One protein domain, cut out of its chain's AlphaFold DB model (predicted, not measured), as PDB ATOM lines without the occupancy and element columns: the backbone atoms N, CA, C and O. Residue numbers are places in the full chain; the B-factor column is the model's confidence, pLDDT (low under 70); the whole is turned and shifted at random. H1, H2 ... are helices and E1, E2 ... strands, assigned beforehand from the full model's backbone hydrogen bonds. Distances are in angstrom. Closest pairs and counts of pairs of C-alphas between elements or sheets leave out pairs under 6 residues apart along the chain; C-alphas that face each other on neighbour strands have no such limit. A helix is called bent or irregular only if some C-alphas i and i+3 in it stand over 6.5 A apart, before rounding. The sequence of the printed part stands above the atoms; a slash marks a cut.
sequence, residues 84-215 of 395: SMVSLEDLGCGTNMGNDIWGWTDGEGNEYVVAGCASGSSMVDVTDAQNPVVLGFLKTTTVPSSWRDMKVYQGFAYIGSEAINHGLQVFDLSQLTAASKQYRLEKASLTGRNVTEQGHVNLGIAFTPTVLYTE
ATOM      1  N   SER A  84      55.280   1.972-140.272       92.00
ATOM      2  CA  SER A  84      55.748   1.795-141.647       92.00
ATOM      3  C   SER A  84      57.267   1.607-141.672       92.00
ATOM      4  O   SER A  84      57.957   1.944-140.711       92.00
ATOM      5  N   MET A  85      57.778   1.089-142.787       90.94
ATOM      6  CA  MET A  85      59.203   1.052-143.109       90.94
ATOM      7  C   MET A  85      59.390   1.580-144.528       90.94
ATOM      8  O   MET A  85      58.816   1.022-145.465       90.94
ATOM      9  N   VAL A  86      60.189   2.635-144.698       91.62
ATOM     10  CA  VAL A  86      60.557   3.183-146.013       91.62
ATOM     11  C   VAL A  86      61.997   2.782-146.303       91.62
ATOM     12  O   VAL A  86      62.913   3.136-145.564       91.62
ATOM     13  N   SER A  87      62.207   2.017-147.370       90.69
ATOM     14  CA  SER A  87      63.540   1.556-147.757       90.69
ATOM     15  C   SER A  87      64.447   2.710-148.189       90.69
ATOM     16  O   SER A  87      63.991   3.735-148.695       90.69
ATOM     17  N   LEU A  88      65.765   2.515-148.077       90.75
ATOM     18  CA  LEU A  88      66.758   3.473-148.587       90.75
ATOM     19  C   LEU A  88      66.634   3.704-150.104       90.75
ATOM     20  O   LEU A  88      66.989   4.777-150.597       90.75
ATOM     21  N   GLU A  89      66.131   2.710-150.841       89.56
ATOM     22  CA  GLU A  89      65.809   2.840-152.263       89.56
ATOM     23  C   GLU A  89      64.653   3.823-152.473       89.56
ATOM     24  O   GLU A  89      64.803   4.786-153.226       89.56
ATOM     25  N   ASP A  90      63.547   3.648-151.743       91.38
ATOM     26  CA  ASP A  90      62.378   4.529-151.824       91.38
ATOM     27  C   ASP A  90      62.673   5.944-151.317       91.38
ATOM     28  O   ASP A  90      62.150   6.911-151.875       91.38
ATOM     29  N   LEU A  91      63.564   6.088-150.331       93.81
ATOM     30  CA  LEU A  91      64.100   7.380-149.887       93.81
ATOM     31  C   LEU A  91      64.971   8.063-150.953       93.81
ATOM     32  O   LEU A  91      65.251   9.257-150.843       93.81
ATOM     33  N   GLY A  92      65.399   7.341-151.991       90.88
ATOM     34  CA  GLY A  92      66.260   7.865-153.048       90.88
ATOM     35  C   GLY A  92      67.736   7.960-152.659       90.88
ATOM     36  O   GLY A  92      68.484   8.690-153.309       90.88
ATOM     37  N   CYS A  93      68.190   7.229-151.632       89.88
ATOM     38  CA  CYS A  93      69.571   7.320-151.147       89.88
ATOM     39  C   CYS A  93      70.614   6.815-152.164       89.88
ATOM     40  O   CYS A  93      71.775   7.224-152.094       89.88
ATOM     41  N   GLY A  94      70.229   5.957-153.120       76.50
ATOM     42  CA  GLY A  94      71.024   5.520-154.281       76.50
ATOM     43  C   GLY A  94      72.249   4.638-153.986       76.50
ATOM     44  O   GLY A  94      72.588   3.779-154.792       76.50
ATOM     45  N   THR A  95      72.911   4.826-152.844       69.50
ATOM     46  CA  THR A  95      74.082   4.061-152.386       69.50
ATOM     47  C   THR A  95      73.734   3.028-151.314       69.50
ATOM     48  O   THR A  95      74.645   2.411-150.778       69.50
ATOM     49  N   ASN A  96      72.448   2.865-150.972       76.69
ATOM     50  CA  ASN A  96      71.966   2.036-149.855       76.69
ATOM     51  C   ASN A  96      72.669   2.334-148.522       76.69
ATOM     52  O   ASN A  96      72.886   1.441-147.712       76.69
ATOM     53  N   MET A  97      73.012   3.603-148.294       85.06
ATOM     54  CA  MET A  97      73.544   4.080-147.022       85.06
ATOM     55  C   MET A  97      72.684   5.243-146.550       85.06
ATOM     56  O   MET A  97      72.570   6.247-147.264       85.06
ATOM     57  N   GLY A  98      72.093   5.074-145.374       89.56
ATOM     58  CA  GLY A  98      71.420   6.122-144.624       89.56
ATOM     59  C   GLY A  98      72.149   6.351-143.312       89.56
ATOM     60  O   GLY A  98      72.825   5.448-142.818       89.56
ATOM     61  N   ASN A  99      72.051   7.560-142.785       90.81
ATOM     62  CA  ASN A  99      72.655   7.915-141.514       90.81
ATOM     63  C   ASN A  99      71.945   9.159-140.966       90.81
ATOM     64  O   ASN A  99      71.703  10.084-141.735       90.81
ATOM     65  N   ASP A 100      71.668   9.169-139.664       94.06
ATOM     66  CA  ASP A 100      70.941  10.227-138.950       94.06
ATOM     67  C   ASP A 100      69.545  10.580-139.527       94.06
ATOM     68  O   ASP A 100      69.244  10.451-140.720       94.06
ATOM     69  N   ILE A 101      68.645  10.993-138.642       95.19
ATOM     70  CA  ILE A 101      67.295  11.442-138.982       95.19
ATOM     71  C   ILE A 101      66.888  12.553-138.020       95.19
ATOM     72  O   ILE A 101      67.118  12.461-136.818       95.19
ATOM     73  N   TRP A 102      66.205  13.577-138.528       97.12
ATOM     74  CA  TRP A 102      65.628  14.612-137.669       97.12
ATOM     75  C   TRP A 102      64.198  14.947-138.071       97.12
ATOM     76  O   TRP A 102      63.870  15.037-139.258       97.12
ATOM     77  N   GLY A 103      63.344  15.123-137.064       96.69
ATOM     78  CA  GLY A 103      61.930  15.435-137.233       96.69
ATOM     79  C   GLY A 103      61.642  16.936-137.208       96.69
ATOM     80  O   GLY A 103      62.346  17.715-136.566       96.69
ATOM     81  N   TRP A 104      60.568  17.345-137.878       98.00
ATOM     82  CA  TRP A 104      59.995  18.683-137.766       98.00
ATOM     83  C   TRP A 104      58.474  18.631-137.865       98.00
ATOM     84  O   TRP A 104      57.930  18.013-138.779       98.00
ATOM     85  N   THR A 105      57.792  19.332-136.963       98.19
ATOM     86  CA  THR A 105      56.343  19.536-137.026       98.19
ATOM     87  C   THR A 105      56.051  20.974-137.443       98.19
ATOM     88  O   THR A 105      56.544  21.918-136.819       98.19
ATOM     89  N   ASP A 106      55.253  21.159-138.494       97.62
ATOM     90  CA  ASP A 106      54.872  22.495-138.952       97.62
ATOM     91  C   ASP A 106      53.760  23.131-138.096       97.62
ATOM     92  O   ASP A 106      53.179  22.519-137.198       97.62
ATOM     93  N   GLY A 107      53.431  24.394-138.383       95.88
ATOM     94  CA  GLY A 107      52.381  25.126-137.665       95.88
ATOM     95  C   GLY A 107      50.951  24.611-137.895       95.88
ATOM     96  O   GLY A 107      50.032  25.071-137.218       95.88
ATOM     97  N   GLU A 108      50.744  23.692-138.842       94.69
ATOM     98  CA  GLU A 108      49.466  23.021-139.103       94.69
ATOM     99  C   GLU A 108      49.389  21.640-138.412       94.69
ATOM    100  O   GLU A 108      48.321  21.024-138.415       94.69
ATOM    101  N   GLY A 109      50.476  21.179-137.781       96.69
ATOM    102  CA  GLY A 109      50.577  19.873-137.125       96.69
ATOM    103  C   GLY A 109      50.993  18.733-138.058       96.69
ATOM    104  O   GLY A 109      50.826  17.573-137.695       96.69
ATOM    105  N   ASN A 110      51.495  19.044-139.256       98.00
ATOM    106  CA  ASN A 110      52.060  18.047-140.162       98.00
ATOM    107  C   ASN A 110      53.481  17.691-139.725       98.00
ATOM    108  O   ASN A 110      54.248  18.578-139.354       98.00
ATOM    109  N   GLU A 111      53.838  16.416-139.820       98.31
ATOM    110  CA  GLU A 111      55.135  15.902-139.388       98.31
ATOM    111  C   GLU A 111      55.997  15.532-140.593       98.31
ATOM    112  O   GLU A 111      55.543  14.885-141.542       98.31
ATOM    113  N   TYR A 112      57.257  15.947-140.546       98.56
ATOM    114  CA  TYR A 112      58.242  15.757-141.599       98.56
ATOM    115  C   TYR A 112      59.528  15.178-141.030       98.56
ATOM    116  O   TYR A 112      59.890  15.441-139.886       98.56
ATOM    117  N   VAL A 113      60.243  14.434-141.865       98.19
ATOM    118  CA  VAL A 113      61.562  13.887-141.559       98.19
ATOM    119  C   VAL A 113      62.556  14.358-142.612       98.19
ATOM    120  O   VAL A 113      62.294  14.286-143.817       98.19
ATOM    121  N   VAL A 114      63.713  14.813-142.142       98.44
ATOM    122  CA  VAL A 114      64.936  14.929-142.935       98.44
ATOM    123  C   VAL A 114      65.748  13.672-142.653       98.44
ATOM    124  O   VAL A 114      66.224  13.488-141.538       98.44
ATOM    125  N   ALA A 115      65.862  12.788-143.643       97.81
ATOM    126  CA  ALA A 115      66.610  11.541-143.517       97.81
ATOM    127  C   ALA A 115      67.943  11.653-144.257       97.81
ATOM    128  O   ALA A 115      67.965  11.944-145.459       97.81
ATOM    129  N   GLY A 116      69.056  11.437-143.562       97.06
ATOM    130  CA  GLY A 116      70.371  11.504-144.179       97.06
ATOM    131  C   GLY A 116      70.646  10.292-145.065       97.06
ATOM    132  O   GLY A 116      70.363   9.143-144.733       97.06
ATOM    133  N   CYS A 117      71.219  10.569-146.229       95.69
ATOM    134  CA  CYS A 117      71.759   9.592-147.158       95.69
ATOM    135  C   CYS A 117      73.209   9.972-147.475       95.69
ATOM    136  O   CYS A 117      73.604  11.144-147.394       95.69
ATOM    137  N   ALA A 118      73.995   9.022-147.991       93.31
ATOM    138  CA  ALA A 118      75.373   9.359-148.345       93.31
ATOM    139  C   ALA A 118      75.454  10.495-149.383       93.31
ATOM    140  O   ALA A 118      76.319  11.366-149.312       93.31
ATOM    141  N   SER A 119      74.520  10.520-150.338       94.50
ATOM    142  CA  SER A 119      74.476  11.475-151.451       94.50
ATOM    143  C   SER A 119      73.675  12.762-151.181       94.50
ATOM    144  O   SER A 119      73.601  13.621-152.066       94.50
ATOM    145  N   GLY A 120      73.094  12.936-149.990       96.44
ATOM    146  CA  GLY A 120      72.252  14.088-149.652       96.44
ATOM    147  C   GLY A 120      71.259  13.779-148.533       96.44
ATOM    148  O   GLY A 120      71.547  12.951-147.681       96.44
ATOM    149  N   SER A 121      70.090  14.410-148.555       97.88
ATOM    150  CA  SER A 121      69.022  14.182-147.579       97.88
ATOM    151  C   SER A 121      67.682  13.980-148.277       97.88
ATOM    152  O   SER A 121      67.297  14.769-149.147       97.88
ATOM    153  N   SER A 122      66.969  12.928-147.887       98.06
ATOM    154  CA  SER A 122      65.597  12.670-148.306       98.06
ATOM    155  C   SER A 122      64.626  13.459-147.435       98.06
ATOM    156  O   SER A 122      64.809  13.558-146.222       98.06
ATOM    157  N   MET A 123      63.605  14.036-148.060       98.31
ATOM    158  CA  MET A 123      62.588  14.847-147.398       98.31
ATOM    159  C   MET A 123      61.272  14.082-147.408       98.31
ATOM    160  O   MET A 123      60.721  13.827-148.484       98.31
ATOM    161  N   VAL A 124      60.763  13.717-146.236       98.31
ATOM    162  CA  VAL A 124      59.628  12.797-146.098       98.31
ATOM    163  C   VAL A 124      58.510  13.463-145.301       98.31
ATOM    164  O   VAL A 124      58.764  14.043-144.253       98.31
ATOM    165  N   ASP A 125      57.275  13.392-145.791       98.12
ATOM    166  CA  ASP A 125      56.067  13.683-145.010       98.12
ATOM    167  C   ASP A 125      55.622  12.395-144.309       98.12
ATOM    168  O   ASP A 125      55.334  11.397-144.975       98.12
ATOM    169  N   VAL A 126      55.575  12.427-142.979       97.75
ATOM    170  CA  VAL A 126      55.177  11.310-142.111       97.75
ATOM    171  C   VAL A 126      53.907  11.621-141.312       97.75
ATOM    172  O   VAL A 126      53.566  10.883-140.395       97.75
ATOM    173  N   THR A 127      53.164  12.670-141.688       97.12
ATOM    174  CA  THR A 127      51.904  13.074-141.025       97.12
ATOM    175  C   THR A 127      50.897  11.923-140.945       97.12
ATOM    176  O   THR A 127      50.133  11.810-139.991       97.12
ATOM    177  N   ASP A 128      50.872  11.064-141.967       95.25
ATOM    178  CA  ASP A 128      50.238   9.751-141.894       95.25
ATOM    179  C   ASP A 128      51.343   8.703-141.737       95.25
ATOM    180  O   ASP A 128      51.935   8.263-142.724       95.25
ATOM    181  N   ALA A 129      51.615   8.306-140.492       94.38
ATOM    182  CA  ALA A 129      52.710   7.396-140.157       94.38
ATOM    183  C   ALA A 129      52.610   6.017-140.842       94.38
ATOM    184  O   ALA A 129      53.617   5.318-140.954       94.38
ATOM    185  N   GLN A 130      51.421   5.616-141.312       93.56
ATOM    186  CA  GLN A 130      51.223   4.358-142.043       93.56
ATOM    187  C   GLN A 130      51.439   4.506-143.549       93.56
ATOM    188  O   GLN A 130      51.626   3.506-144.243       93.56
ATOM    189  N   ASN A 131      51.407   5.736-144.064       92.25
ATOM    190  CA  ASN A 131      51.590   6.037-145.478       92.25
ATOM    191  C   ASN A 131      52.554   7.224-145.681       92.25
ATOM    192  O   ASN A 131      52.121   8.260-146.205       92.25
ATOM    193  N   PRO A 132      53.843   7.094-145.305       95.81
ATOM    194  CA  PRO A 132      54.831   8.132-145.567       95.81
ATOM    195  C   PRO A 132      54.917   8.494-147.051       95.81
ATOM    196  O   PRO A 132      54.721   7.658-147.939       95.81
ATOM    197  N   VAL A 133      55.244   9.753-147.331       95.75
ATOM    198  CA  VAL A 133      55.412  10.264-148.694       95.75
ATOM    199  C   VAL A 133      56.786  10.892-148.822       95.75
ATOM    200  O   VAL A 133      57.068  11.919-148.207       95.75
ATOM    201  N   VAL A 134      57.632  10.324-149.677       97.00
ATOM    202  CA  VAL A 134      58.923  10.921-150.020       97.00
ATOM    203  C   VAL A 134      58.657  12.109-150.943       97.00
ATOM    204  O   VAL A 134      58.300  11.958-152.113       97.00
ATOM    205  N   LEU A 135      58.777  13.320-150.405       97.56
ATOM    206  CA  LEU A 135      58.513  14.558-151.134       97.56
ATOM    207  C   LEU A 135      59.620  14.836-152.150       97.56
ATOM    208  O   LEU A 135      59.353  15.304-153.254       97.56
ATOM    209  N   GLY A 136      60.867  14.548-151.799       96.69
ATOM    210  CA  GLY A 136      61.987  14.831-152.678       96.69
ATOM    211  C   GLY A 136      63.333  14.681-152.001       96.69
ATOM    212  O   GLY A 136      63.446  14.094-150.930       96.69
ATOM    213  N   PHE A 137      64.359  15.220-152.651       97.75
ATOM    214  CA  PHE A 137      65.744  15.006-152.267       97.75
ATOM    215  C   PHE A 137      66.563  16.292-152.375       97.75
ATOM    216  O   PHE A 137      66.554  16.964-153.412       97.75
ATOM    217  N   LEU A 138      67.306  16.605-151.317       98.19
ATOM    218  CA  LEU A 138      68.312  17.660-151.272       98.19
ATOM    219  C   LEU A 138      69.690  17.031-151.477       98.19
ATOM    220  O   LEU A 138      70.164  16.274-150.639       98.19
ATOM    221  N   LYS A 139      70.353  17.321-152.596       96.81
ATOM    222  CA  LYS A 139      71.666  16.725-152.892       96.81
ATOM    223  C   LYS A 139      72.773  17.319-152.021       96.81
ATOM    224  O   LYS A 139      72.749  18.512-151.718       96.81
ATOM    225  N   THR A 140      73.783  16.499-151.721       95.31
ATOM    226  CA  THR A 140      75.073  16.965-151.190       95.31
ATOM    227  C   THR A 140      75.660  18.055-152.094       95.31
ATOM    228  O   THR A 140      75.513  18.007-153.320       95.31
ATOM    229  N   THR A 141      76.331  19.042-151.505       91.50
ATOM    230  CA  THR A 141      76.978  20.142-152.245       91.50
ATOM    231  C   THR A 141      78.296  19.738-152.892       91.50
ATOM    232  O   THR A 141      78.745  20.401-153.828       91.50
ATOM    233  N   THR A 142      78.916  18.658-152.410       94.38
ATOM    234  CA  THR A 142      80.232  18.212-152.869       94.38
ATOM    235  C   THR A 142      80.220  16.749-153.291       94.38
ATOM    236  O   THR A 142      79.840  16.424-154.416       94.38
ATOM    237  N   VAL A 143      80.659  15.858-152.412       93.50
ATOM    238  CA  VAL A 143      80.782  14.422-152.654       93.50
ATOM    239  C   VAL A 143      79.919  13.652-151.662       93.50
ATOM    240  O   VAL A 143      79.560  14.194-150.612       93.50
ATOM    241  N   PRO A 144      79.561  12.398-151.973       93.25
ATOM    242  CA  PRO A 144      78.908  11.546-150.997       93.25
ATOM    243  C   PRO A 144      79.793  11.282-149.772       93.25
ATOM    244  O   PRO A 144      81.009  11.131-149.901       93.25
ATOM    245  N   SER A 145      79.168  11.188-148.601       92.62
ATOM    246  CA  SER A 145      79.792  10.794-147.335       92.62
ATOM    247  C   SER A 145      78.782  10.019-146.508       92.62
ATOM    248  O   SER A 145      77.647  10.462-146.390       92.62
ATOM    249  N   SER A 146      79.198   8.903-145.916       90.38
ATOM    250  CA  SER A 146      78.364   8.077-145.031       90.38
ATOM    251  C   SER A 146      78.049   8.738-143.684       90.38
ATOM    252  O   SER A 146      77.281   8.177-142.916       90.38
ATOM    253  N   TRP A 147      78.645   9.904-143.412       93.56
ATOM    254  CA  TRP A 147      78.432  10.695-142.202       93.56
ATOM    255  C   TRP A 147      77.909  12.085-142.552       93.56
ATOM    256  O   TRP A 147      78.524  12.847-143.320       93.56
ATOM    257  N   ARG A 148      76.744  12.376-141.992       95.19
ATOM    258  CA  ARG A 148      75.910  13.560-142.168       95.19
ATOM    259  C   ARG A 148      75.098  13.744-140.894       95.19
ATOM    260  O   ARG A 148      74.584  12.767-140.378       95.19
ATOM    261  N   ASP A 149      74.930  14.966-140.441       97.38
ATOM    262  CA  ASP A 149      74.098  15.226-139.271       97.38
ATOM    263  C   ASP A 149      73.137  16.372-139.571       97.38
ATOM    264  O   ASP A 149      73.463  17.269-140.364       97.38
ATOM    265  N   MET A 150      71.924  16.285-139.034       97.75
ATOM    266  CA  MET A 150      70.875  17.269-139.236       97.75
ATOM    267  C   MET A 150      70.210  17.664-137.929       97.75
ATOM    268  O   MET A 150      69.880  16.834-137.088       97.75
ATOM    269  N   LYS A 151      69.944  18.964-137.806       98.19
ATOM    270  CA  LYS A 151      69.166  19.552-136.713       98.19
ATOM    271  C   LYS A 151      68.219  20.599-137.277       98.19
ATOM    272  O   LYS A 151      68.460  21.164-138.347       98.19
ATOM    273  N   VAL A 152      67.128  20.856-136.568       98.06
ATOM    274  CA  VAL A 152      66.099  21.806-136.999       98.06
ATOM    275  C   VAL A 152      66.008  22.963-136.018       98.06
ATOM    276  O   VAL A 152      65.983  22.760-134.814       98.06
ATOM    277  N   TYR A 153      65.919  24.184-136.540       98.25
ATOM    278  CA  TYR A 153      65.670  25.378-135.743       98.25
ATOM    279  C   TYR A 153      64.800  26.364-136.517       98.25
ATOM    280  O   TYR A 153      65.051  26.654-137.685       98.25
ATOM    281  N   GLN A 154      63.733  26.847-135.872       96.31
ATOM    282  CA  GLN A 154      62.778  27.819-136.426       96.31
ATOM    283  C   GLN A 154      62.278  27.515-137.856       96.31
ATOM    284  O   GLN A 154      62.111  28.417-138.674       96.31
ATOM    285  N   GLY A 155      62.005  26.243-138.167       97.25
ATOM    286  CA  GLY A 155      61.505  25.832-139.486       97.25
ATOM    287  C   GLY A 155      62.582  25.728-140.570       97.25
ATOM    288  O   GLY A 155      62.254  25.640-141.751       97.25
ATOM    289  N   PHE A 156      63.857  25.710-140.186       98.62
ATOM    290  CA  PHE A 156      64.976  25.433-141.077       98.62
ATOM    291  C   PHE A 156      65.710  24.179-140.624       98.62
ATOM    292  O   PHE A 156      65.960  24.001-139.434       98.62
ATOM    293  N   ALA A 157      66.075  23.327-141.577       98.62
ATOM    294  CA  ALA A 157      67.022  22.247-141.355       98.62
ATOM    295  C   ALA A 157      68.440  22.741-141.641       98.62
ATOM    296  O   ALA A 157      68.704  23.348-142.683       98.62
ATOM    297  N   TYR A 158      69.344  22.438-140.724       98.75
ATOM    298  CA  TYR A 158      70.781  22.635-140.834       98.75
ATOM    299  C   TYR A 158      71.396  21.262-141.032       98.75
ATOM    300  O   TYR A 158      71.016  20.332-140.331       98.75
ATOM    301  N   ILE A 159      72.273  21.110-142.022       98.62
ATOM    302  CA  ILE A 159      72.791  19.799-142.424       98.62
ATOM    303  C   ILE A 159      74.304  19.900-142.617       98.62
ATOM    304  O   ILE A 159      74.782  20.549-143.558       98.62
ATOM    305  N   GLY A 160      75.049  19.261-141.716       98.06
ATOM    306  CA  GLY A 160      76.503  19.102-141.761       98.06
ATOM    307  C   GLY A 160      76.906  17.754-142.363       98.06
ATOM    308  O   GLY A 160      76.082  16.852-142.490       98.06
ATOM    309  N   SER A 161      78.163  17.601-142.780       97.12
ATOM    310  CA  SER A 161      78.685  16.319-143.276       97.12
ATOM    311  C   SER A 161      80.205  16.275-143.241       97.12
ATOM    312  O   SER A 161      80.881  17.286-143.457       97.12
ATOM    313  N   GLU A 162      80.749  15.068-143.093       94.06
ATOM    314  CA  GLU A 162      82.184  14.823-143.230       94.06
ATOM    315  C   GLU A 162      82.688  14.858-144.679       94.06
ATOM    316  O   GLU A 162      83.886  14.708-144.948       94.06
ATOM    317  N   ALA A 163      81.788  15.074-145.641       93.44
ATOM    318  CA  ALA A 163      82.173  15.329-147.015       93.44
ATOM    319  C   ALA A 163      83.113  16.546-147.093       93.44
ATOM    320  O   ALA A 163      82.874  17.613-146.526       93.44
ATOM    321  N   ILE A 164      84.212  16.391-147.833       91.62
ATOM    322  CA  ILE A 164      85.198  17.461-147.990       91.62
ATOM    323  C   ILE A 164      84.551  18.698-148.629       91.62
ATOM    324  O   ILE A 164      83.881  18.596-149.659       91.62
ATOM    325  N   ASN A 165      84.783  19.868-148.026       93.81
ATOM    326  CA  ASN A 165      84.243  21.167-148.450       93.81
ATOM    327  C   ASN A 165      82.702  21.232-148.523       93.81
ATOM    328  O   ASN A 165      82.169  22.043-149.277       93.81
ATOM    329  N   HIS A 166      81.993  20.373-147.788       96.62
ATOM    330  CA  HIS A 166      80.534  20.367-147.723       96.62
ATOM    331  C   HIS A 166      79.949  21.675-147.175       96.62
ATOM    332  O   HIS A 166      78.977  22.184-147.734       96.62
ATOM    333  N   GLY A 167      80.548  22.209-146.106       97.19
ATOM    334  CA  GLY A 167      79.992  23.305-145.317       97.19
ATOM    335  C   GLY A 167      78.725  22.895-144.565       97.19
ATOM    336  O   GLY A 167      78.538  21.724-144.230       97.19
ATOM    337  N   LEU A 168      77.845  23.864-144.331       98.56
ATOM    338  CA  LEU A 168      76.534  23.671-143.714       98.56
ATOM    339  C   LEU A 168      75.440  24.049-144.715       98.56
ATOM    340  O   LEU A 168      75.332  25.211-145.123       98.56
ATOM    341  N   GLN A 169      74.628  23.074-145.120       98.56
ATOM    342  CA  GLN A 169      73.427  23.349-145.907       98.56
ATOM    343  C   GLN A 169      72.320  23.825-144.970       98.56
ATOM    344  O   GLN A 169      72.018  23.160-143.984       98.56
ATOM    345  N   VAL A 170      71.696  24.949-145.305       98.75
ATOM    346  CA  VAL A 170      70.512  25.466-144.620       98.75
ATOM    347  C   VAL A 170      69.327  25.345-145.567       98.75
ATOM    348  O   VAL A 170      69.381  25.844-146.694       98.75
ATOM    349  N   PHE A 171      68.257  24.692-145.131       98.69
ATOM    350  CA  PHE A 171      67.083  24.402-145.947       98.69
ATOM    351  C   PHE A 171      65.797  24.862-145.255       98.69
ATOM    352  O   PHE A 171      65.518  24.465-144.130       98.69
ATOM    353  N   ASP A 172      65.010  25.689-145.942       98.56
ATOM    354  CA  ASP A 172      63.702  26.161-145.469       98.56
ATOM    355  C   ASP A 172      62.660  25.037-145.576       98.56
ATOM    356  O   ASP A 172      62.267  24.654-146.686       98.56
ATOM    357  N   LEU A 173      62.201  24.531-144.428       98.56
ATOM    358  CA  LEU A 173      61.272  23.404-144.344       98.56
ATOM    359  C   LEU A 173      59.837  23.775-144.726       98.56
ATOM    360  O   LEU A 173      59.048  22.881-145.034       98.56
ATOM    361  N   SER A 174      59.489  25.064-144.831       98.06
ATOM    362  CA  SER A 174      58.174  25.475-145.351       98.06
ATOM    363  C   SER A 174      57.945  25.017-146.800       98.06
ATOM    364  O   SER A 174      56.803  24.844-147.238       98.06
ATOM    365  N   GLN A 175      59.027  24.730-147.534       98.44
ATOM    366  CA  GLN A 175      58.970  24.079-148.842       98.44
ATOM    367  C   GLN A 175      58.357  22.670-148.765       98.44
ATOM    368  O   GLN A 175      57.652  22.269-149.695       98.44
ATOM    369  N   LEU A 176      58.570  21.936-147.664       98.38
ATOM    370  CA  LEU A 176      57.965  20.619-147.435       98.38
ATOM    371  C   LEU A 176      56.469  20.744-147.158       98.38
ATOM    372  O   LEU A 176      55.681  20.029-147.779       98.38
ATOM    373  N   THR A 177      56.064  21.715-146.332       97.69
ATOM    374  CA  THR A 177      54.646  22.042-146.109       97.69
ATOM    375  C   THR A 177      53.936  22.362-147.423       97.69
ATOM    376  O   THR A 177      52.871  21.811-147.717       97.69
ATOM    377  N   ALA A 178      54.540  23.201-148.270       97.31
ATOM    378  CA  ALA A 178      53.971  23.548-149.571       97.31
ATOM    379  C   ALA A 178      53.845  22.325-150.502       97.31
ATOM    380  O   ALA A 178      52.789  22.121-151.110       97.31
ATOM    381  N   ALA A 179      54.890  21.494-150.589       96.75
ATOM    382  CA  ALA A 179      54.898  20.289-151.420       96.75
ATOM    383  C   ALA A 179      53.868  19.248-150.950       96.75
ATOM    384  O   ALA A 179      53.095  18.725-151.756       96.75
ATOM    385  N   SER A 180      53.811  18.995-149.644       96.00
ATOM    386  CA  SER A 180      52.852  18.086-149.018       96.00
ATOM    387  C   SER A 180      51.406  18.535-149.245       96.00
ATOM    388  O   SER A 180      50.557  17.749-149.677       96.00
ATOM    389  N   LYS A 181      51.119  19.828-149.056       95.50
ATOM    390  CA  LYS A 181      49.794  20.398-149.321       95.50
ATOM    391  C   LYS A 181      49.371  20.207-150.773       95.50
ATOM    392  O   LYS A 181      48.235  19.802-151.027       95.50
ATOM    393  N   GLN A 182      50.279  20.454-151.717       94.19
ATOM    394  CA  GLN A 182      50.006  20.233-153.134       94.19
ATOM    395  C   GLN A 182      49.709  18.759-153.419       94.19
ATOM    396  O   GLN A 182      48.700  18.448-154.056       94.19
ATOM    397  N   TYR A 183      50.529  17.850-152.886       92.81
ATOM    398  CA  TYR A 183      50.314  16.412-153.018       92.81
ATOM    399  C   TYR A 183      48.926  15.992-152.521       92.81
ATOM    400  O   TYR A 183      48.204  15.290-153.228       92.81
ATOM    401  N   ARG A 184      48.500  16.460-151.343       91.69
ATOM    402  CA  ARG A 184      47.194  16.100-150.763       91.69
ATOM    403  C   ARG A 184      46.011  16.612-151.591       91.69
ATOM    404  O   ARG A 184      45.006  15.909-151.689       91.69
ATOM    405  N   LEU A 185      46.128  17.786-152.216       91.56
ATOM    406  CA  LEU A 185      45.099  18.330-153.115       91.56
ATOM    407  C   LEU A 185      44.966  17.517-154.411       91.56
ATOM    408  O   LEU A 185      43.866  17.372-154.943       91.56
ATOM    409  N   GLU A 186      46.076  16.973-154.908       87.88
ATOM    410  CA  GLU A 186      46.130  16.268-156.189       87.88
ATOM    411  C   GLU A 186      46.087  14.740-156.059       87.88
ATOM    412  O   GLU A 186      45.923  14.061-157.076       87.88
ATOM    413  N   LYS A 187      46.177  14.182-154.840       82.56
ATOM    414  CA  LYS A 187      46.315  12.738-154.558       82.56
ATOM    415  C   LYS A 187      45.332  11.862-155.336       82.56
ATOM    416  O   LYS A 187      45.730  10.853-155.905       82.56
ATOM    417  N   ALA A 188      44.067  12.271-155.436       77.38
ATOM    418  CA  ALA A 188      43.034  11.525-156.166       77.38
ATOM    419  C   ALA A 188      43.284  11.425-157.688       77.38
ATOM    420  O   ALA A 188      42.733  10.549-158.350       77.38
ATOM    421  N   SER A 189      44.101  12.320-158.249       72.88
ATOM    422  CA  SER A 189      44.473  12.360-159.668       72.88
ATOM    423  C   SER A 189      45.824  11.695-159.976       72.88
ATOM    424  O   SER A 189      46.133  11.446-161.145       72.88
ATOM    425  N   LEU A 190      46.609  11.353-158.947       69.50
ATOM    426  CA  LEU A 190      47.892  10.655-159.062       69.50
ATOM    427  C   LEU A 190      47.669   9.141-159.225       69.50
ATOM    428  O   LEU A 190      47.977   8.343-158.349       69.50
ATOM    429  N   THR A 191      47.104   8.712-160.356       61.59
ATOM    430  CA  THR A 191      46.961   7.276-160.649       61.59
ATOM    431  C   THR A 191      48.265   6.717-161.227       61.59
ATOM    432  O   THR A 191      48.585   6.985-162.388       61.59
ATOM    433  N   GLY A 192      49.010   5.943-160.429       63.03
ATOM    434  CA  GLY A 192      50.153   5.125-160.870       63.03
ATOM    435  C   GLY A 192      51.422   5.884-161.281       63.03
ATOM    436  O   GLY A 192      52.359   5.269-161.777       63.03
ATOM    437  N   ARG A 193      51.467   7.208-161.099       67.00
ATOM    438  CA  ARG A 193      52.708   7.991-161.203       67.00
ATOM    439  C   ARG A 193      53.326   8.072-159.815       67.00
ATOM    440  O   ARG A 193      52.576   8.214-158.855       67.00
ATOM    441  N   ASN A 194      54.653   8.041-159.731       78.81
ATOM    442  CA  ASN A 194      55.390   8.301-158.491       78.81
ATOM    443  C   ASN A 194      55.150   7.273-157.372       78.81
ATOM    444  O   ASN A 194      55.381   7.586-156.213       78.81
ATOM    445  N   VAL A 195      54.679   6.068-157.708       83.56
ATOM    446  CA  VAL A 195      54.638   4.929-156.783       83.56
ATOM    447  C   VAL A 195      55.814   4.021-157.127       83.56
ATOM    448  O   VAL A 195      55.976   3.669-158.298       83.56
ATOM    449  N   THR A 196      56.648   3.700-156.143       80.56
ATOM    450  CA  THR A 196      57.809   2.817-156.312       80.56
ATOM    451  C   THR A 196      57.372   1.364-156.497       80.56
ATOM    452  O   THR A 196      56.195   1.031-156.329       80.56
ATOM    453  N   GLU A 197      58.295   0.473-156.868       74.94
ATOM    454  CA  GLU A 197      57.987  -0.960-157.003       74.94
ATOM    455  C   GLU A 197      57.494  -1.557-155.671       74.94
ATOM    456  O   GLU A 197      56.622  -2.425-155.645       74.94
ATOM    457  N   GLN A 198      57.992  -1.004-154.567       72.44
ATOM    458  CA  GLN A 198      57.695  -1.346-153.185       72.44
ATOM    459  C   GLN A 198      56.417  -0.658-152.667       72.44
ATOM    460  O   GLN A 198      56.010  -0.887-151.530       72.44
ATOM    461  N   GLY A 199      55.748   0.152-153.497       76.50
ATOM    462  CA  GLY A 199      54.421   0.703-153.217       76.50
ATOM    463  C   GLY A 199      54.393   2.047-152.487       76.50
ATOM    464  O   GLY A 199      53.298   2.540-152.211       76.50
ATOM    465  N   HIS A 200      55.544   2.669-152.210       85.56
ATOM    466  CA  HIS A 200      55.605   3.990-151.570       85.56
ATOM    467  C   HIS A 200      55.471   5.118-152.575       85.56
ATOM    468  O   HIS A 200      55.814   4.976-153.748       85.56
ATOM    469  N   VAL A 201      54.985   6.267-152.116       90.94
ATOM    470  CA  VAL A 201      54.917   7.464-152.954       90.94
ATOM    471  C   VAL A 201      56.235   8.226-152.862       90.94
ATOM    472  O   VAL A 201      56.615   8.667-151.779       90.94
ATOM    473  N   ASN A 202      56.886   8.449-154.004       92.25
ATOM    474  CA  ASN A 202      58.058   9.312-154.138       92.25
ATOM    475  C   ASN A 202      57.843  10.353-155.245       92.25
ATOM    476  O   ASN A 202      57.826  10.030-156.434       92.25
ATOM    477  N   LEU A 203      57.684  11.621-154.859       93.62
ATOM    478  CA  LEU A 203      57.372  12.721-155.777       93.62
ATOM    479  C   LEU A 203      58.579  13.200-156.596       93.62
ATOM    480  O   LEU A 203      58.388  13.912-157.584       93.62
ATOM    481  N   GLY A 204      59.801  12.822-156.211       92.06
ATOM    482  CA  GLY A 204      61.024  13.126-156.952       92.06
ATOM    483  C   GLY A 204      61.365  14.616-157.053       92.06
ATOM    484  O   GLY A 204      62.055  15.012-157.995       92.06
ATOM    485  N   ILE A 205      60.885  15.460-156.129       96.44
ATOM    486  CA  ILE A 205      61.213  16.893-156.134       96.44
ATOM    487  C   ILE A 205      62.716  17.055-155.879       96.44
ATOM    488  O   ILE A 205      63.257  16.544-154.903       96.44
ATOM    489  N   ALA A 206      63.404  17.780-156.759       97.12
ATOM    490  CA  ALA A 206      64.797  18.147-156.544       97.12
ATOM    491  C   ALA A 206      64.858  19.450-155.741       97.12
ATOM    492  O   ALA A 206      64.533  20.516-156.269       97.12
ATOM    493  N   PHE A 207      65.279  19.363-154.483       98.25
ATOM    494  CA  PHE A 207      65.477  20.520-153.619       98.25
ATOM    495  C   PHE A 207      66.899  21.075-153.745       98.25
ATOM    496  O   PHE A 207      67.856  20.363-154.063       98.25
ATOM    497  N   THR A 208      67.034  22.368-153.463       97.56
ATOM    498  CA  THR A 208      68.315  23.071-153.335       97.56
ATOM    499  C   THR A 208      68.388  23.729-151.962       97.56
ATOM    500  O   THR A 208      67.342  24.128-151.445       97.56
ATOM    501  N   PRO A 209      69.585  23.873-151.367       97.94
ATOM    502  CA  PRO A 209      69.704  24.563-150.091       97.94
ATOM    503  C   PRO A 209      69.281  26.028-150.256       97.94
ATOM    504  O   PRO A 209      69.551  26.644-151.289       97.94
ATOM    505  N   THR A 210      68.628  26.579-149.236       98.44
ATOM    506  CA  THR A 210      68.293  28.005-149.158       98.44
ATOM    507  C   THR A 210      69.569  28.831-149.032       98.44
ATOM    508  O   THR A 210      69.728  29.833-149.725       98.44
ATOM    509  N   VAL A 211      70.490  28.382-148.174       98.00
ATOM    510  CA  VAL A 211      71.809  28.984-147.965       98.00
ATOM    511  C   VAL A 211      72.852  27.887-147.807       98.00
ATOM    512  O   VAL A 211      72.565  26.800-147.308       98.00
ATOM    513  N   LEU A 212      74.070  28.180-148.254       98.06
ATOM    514  CA  LEU A 212      75.245  27.365-147.995       98.06
ATOM    515  C   LEU A 212      76.243  28.195-147.193       98.06
ATOM    516  O   LEU A 212      76.764  29.187-147.702       98.06
ATOM    517  N   TYR A 213      76.509  27.781-145.962       98.38
ATOM    518  CA  TYR A 213      77.533  28.382-145.117       98.38
ATOM    519  C   TYR A 213      78.852  27.629-145.283       98.38
ATOM    520  O   TYR A 213      78.890  26.403-145.190       98.38
ATOM    521  N   THR A 214      79.932  28.359-145.572       97.19
ATOM    522  CA  THR A 214      81.205  27.786-146.049       97.19
ATOM    523  C   THR A 214      82.414  28.127-145.177       97.19
ATOM    524  O   THR A 214      83.544  27.915-145.609       97.19
ATOM    525  N   GLU A 215      82.212  28.671-143.973       97.06
ATOM    526  CA  GLU A 215      83.317  29.026-143.057       97.06
ATOM    527  C   GLU A 215      83.979  27.794-142.409       97.06
ATOM    528  O   GLU A 215      85.065  27.896-141.843       97.06
TER     529      GLU A 215
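AT A GLANCE: This is residues 84 to 215 of the 395 residues of the protein "100639221 protein" of Symbiodinium microadriaticum (UniProt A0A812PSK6). Two twisted sheets lie partly face to face as a sandwich, the larger of E1, E2, E3, E4 and E8, the smaller of E5, E6, E7 and E9, and they come close along E1 and E5. H1 continues from E7 and covers another part of the larger sheet beside the smaller one, while its residues 184 to 189 stick out at one end of the long axis. The printed part has 132 residues with nine named strands and one named helix, in the order E1 to E7, H1, E8, E9, and its class is mixed, helices and strands. The larger sheet runs E1, E2, E3, E4, E8 and is mixed, with E4 and E8 parallel; the smaller runs E5, E6, E7, E9, antiparallel throughout. The whole is compact, with a radius of gyration of the C-alphas of 14.1 A and spans of 46 by 32 by 21 A.

IN THESE COORDINATES: After residues 84 to 97, which hold no named element, E1 takes residues 98 to 105, 21.6 A long, from C-alpha 98 at (71.420, 6.122, -144.624). E2 is residues 111 to 117, 19.4 A, E3 is 120 to 125 and E4 is 133 to 139, 18.0 A. E5 is residues 148 to 153, E6 is 156 to 161 and E7 is 168 to 172. H1, residues 174 to 189, is 23.8 A long, has a kink of 25 degrees near residue 183, and is irregular, C-alphas 185 and 188 being 7.7 A apart. E8 is residues 201 to 207, and E9, residues 211 to 213, ends at (77.533, 28.382, -145.117).

HOW THE PARTS SIT: E1 to E4 form a meander, each strand the antiparallel neighbour of the one before, with N 102 and O 114 at 3.0 A, N 115 and O 122 at 2.9 A, and N 121 and O 138 at 2.8 A. E8 is parallel to E4, with N 203 and O 134 at 2.8 A. This sheet is strongly twisted. E5 to E7 form a second meander, with N 158 and O 151 at 2.8 A and N 159 and O 169 at 2.8 A; E9 is antiparallel to E7, with N 170 and O 211 at 2.9 A. The closest C-alphas of E1 and E5 are those of Asp 100 and Asp 149, 5.9 A. H1 is on the larger sheet at a height of 9.4 A, over E3 and E4; its closest C-alphas with E4 are Ala 179 and Leu 135, 6.8 A. In H1, 10 of 12 O i to N i+4 pairs are within hydrogen-bond range.

THE WHOLE: The two C-alphas farthest apart, those of Thr 191 and Glu 215, are 45.9 A apart. The printed part has no cut, and the link from H1 to E8, 11 residues, is long. The mean pLDDT of the printed part is 92.9, with residue 95 and residues 190 to 193 under 70.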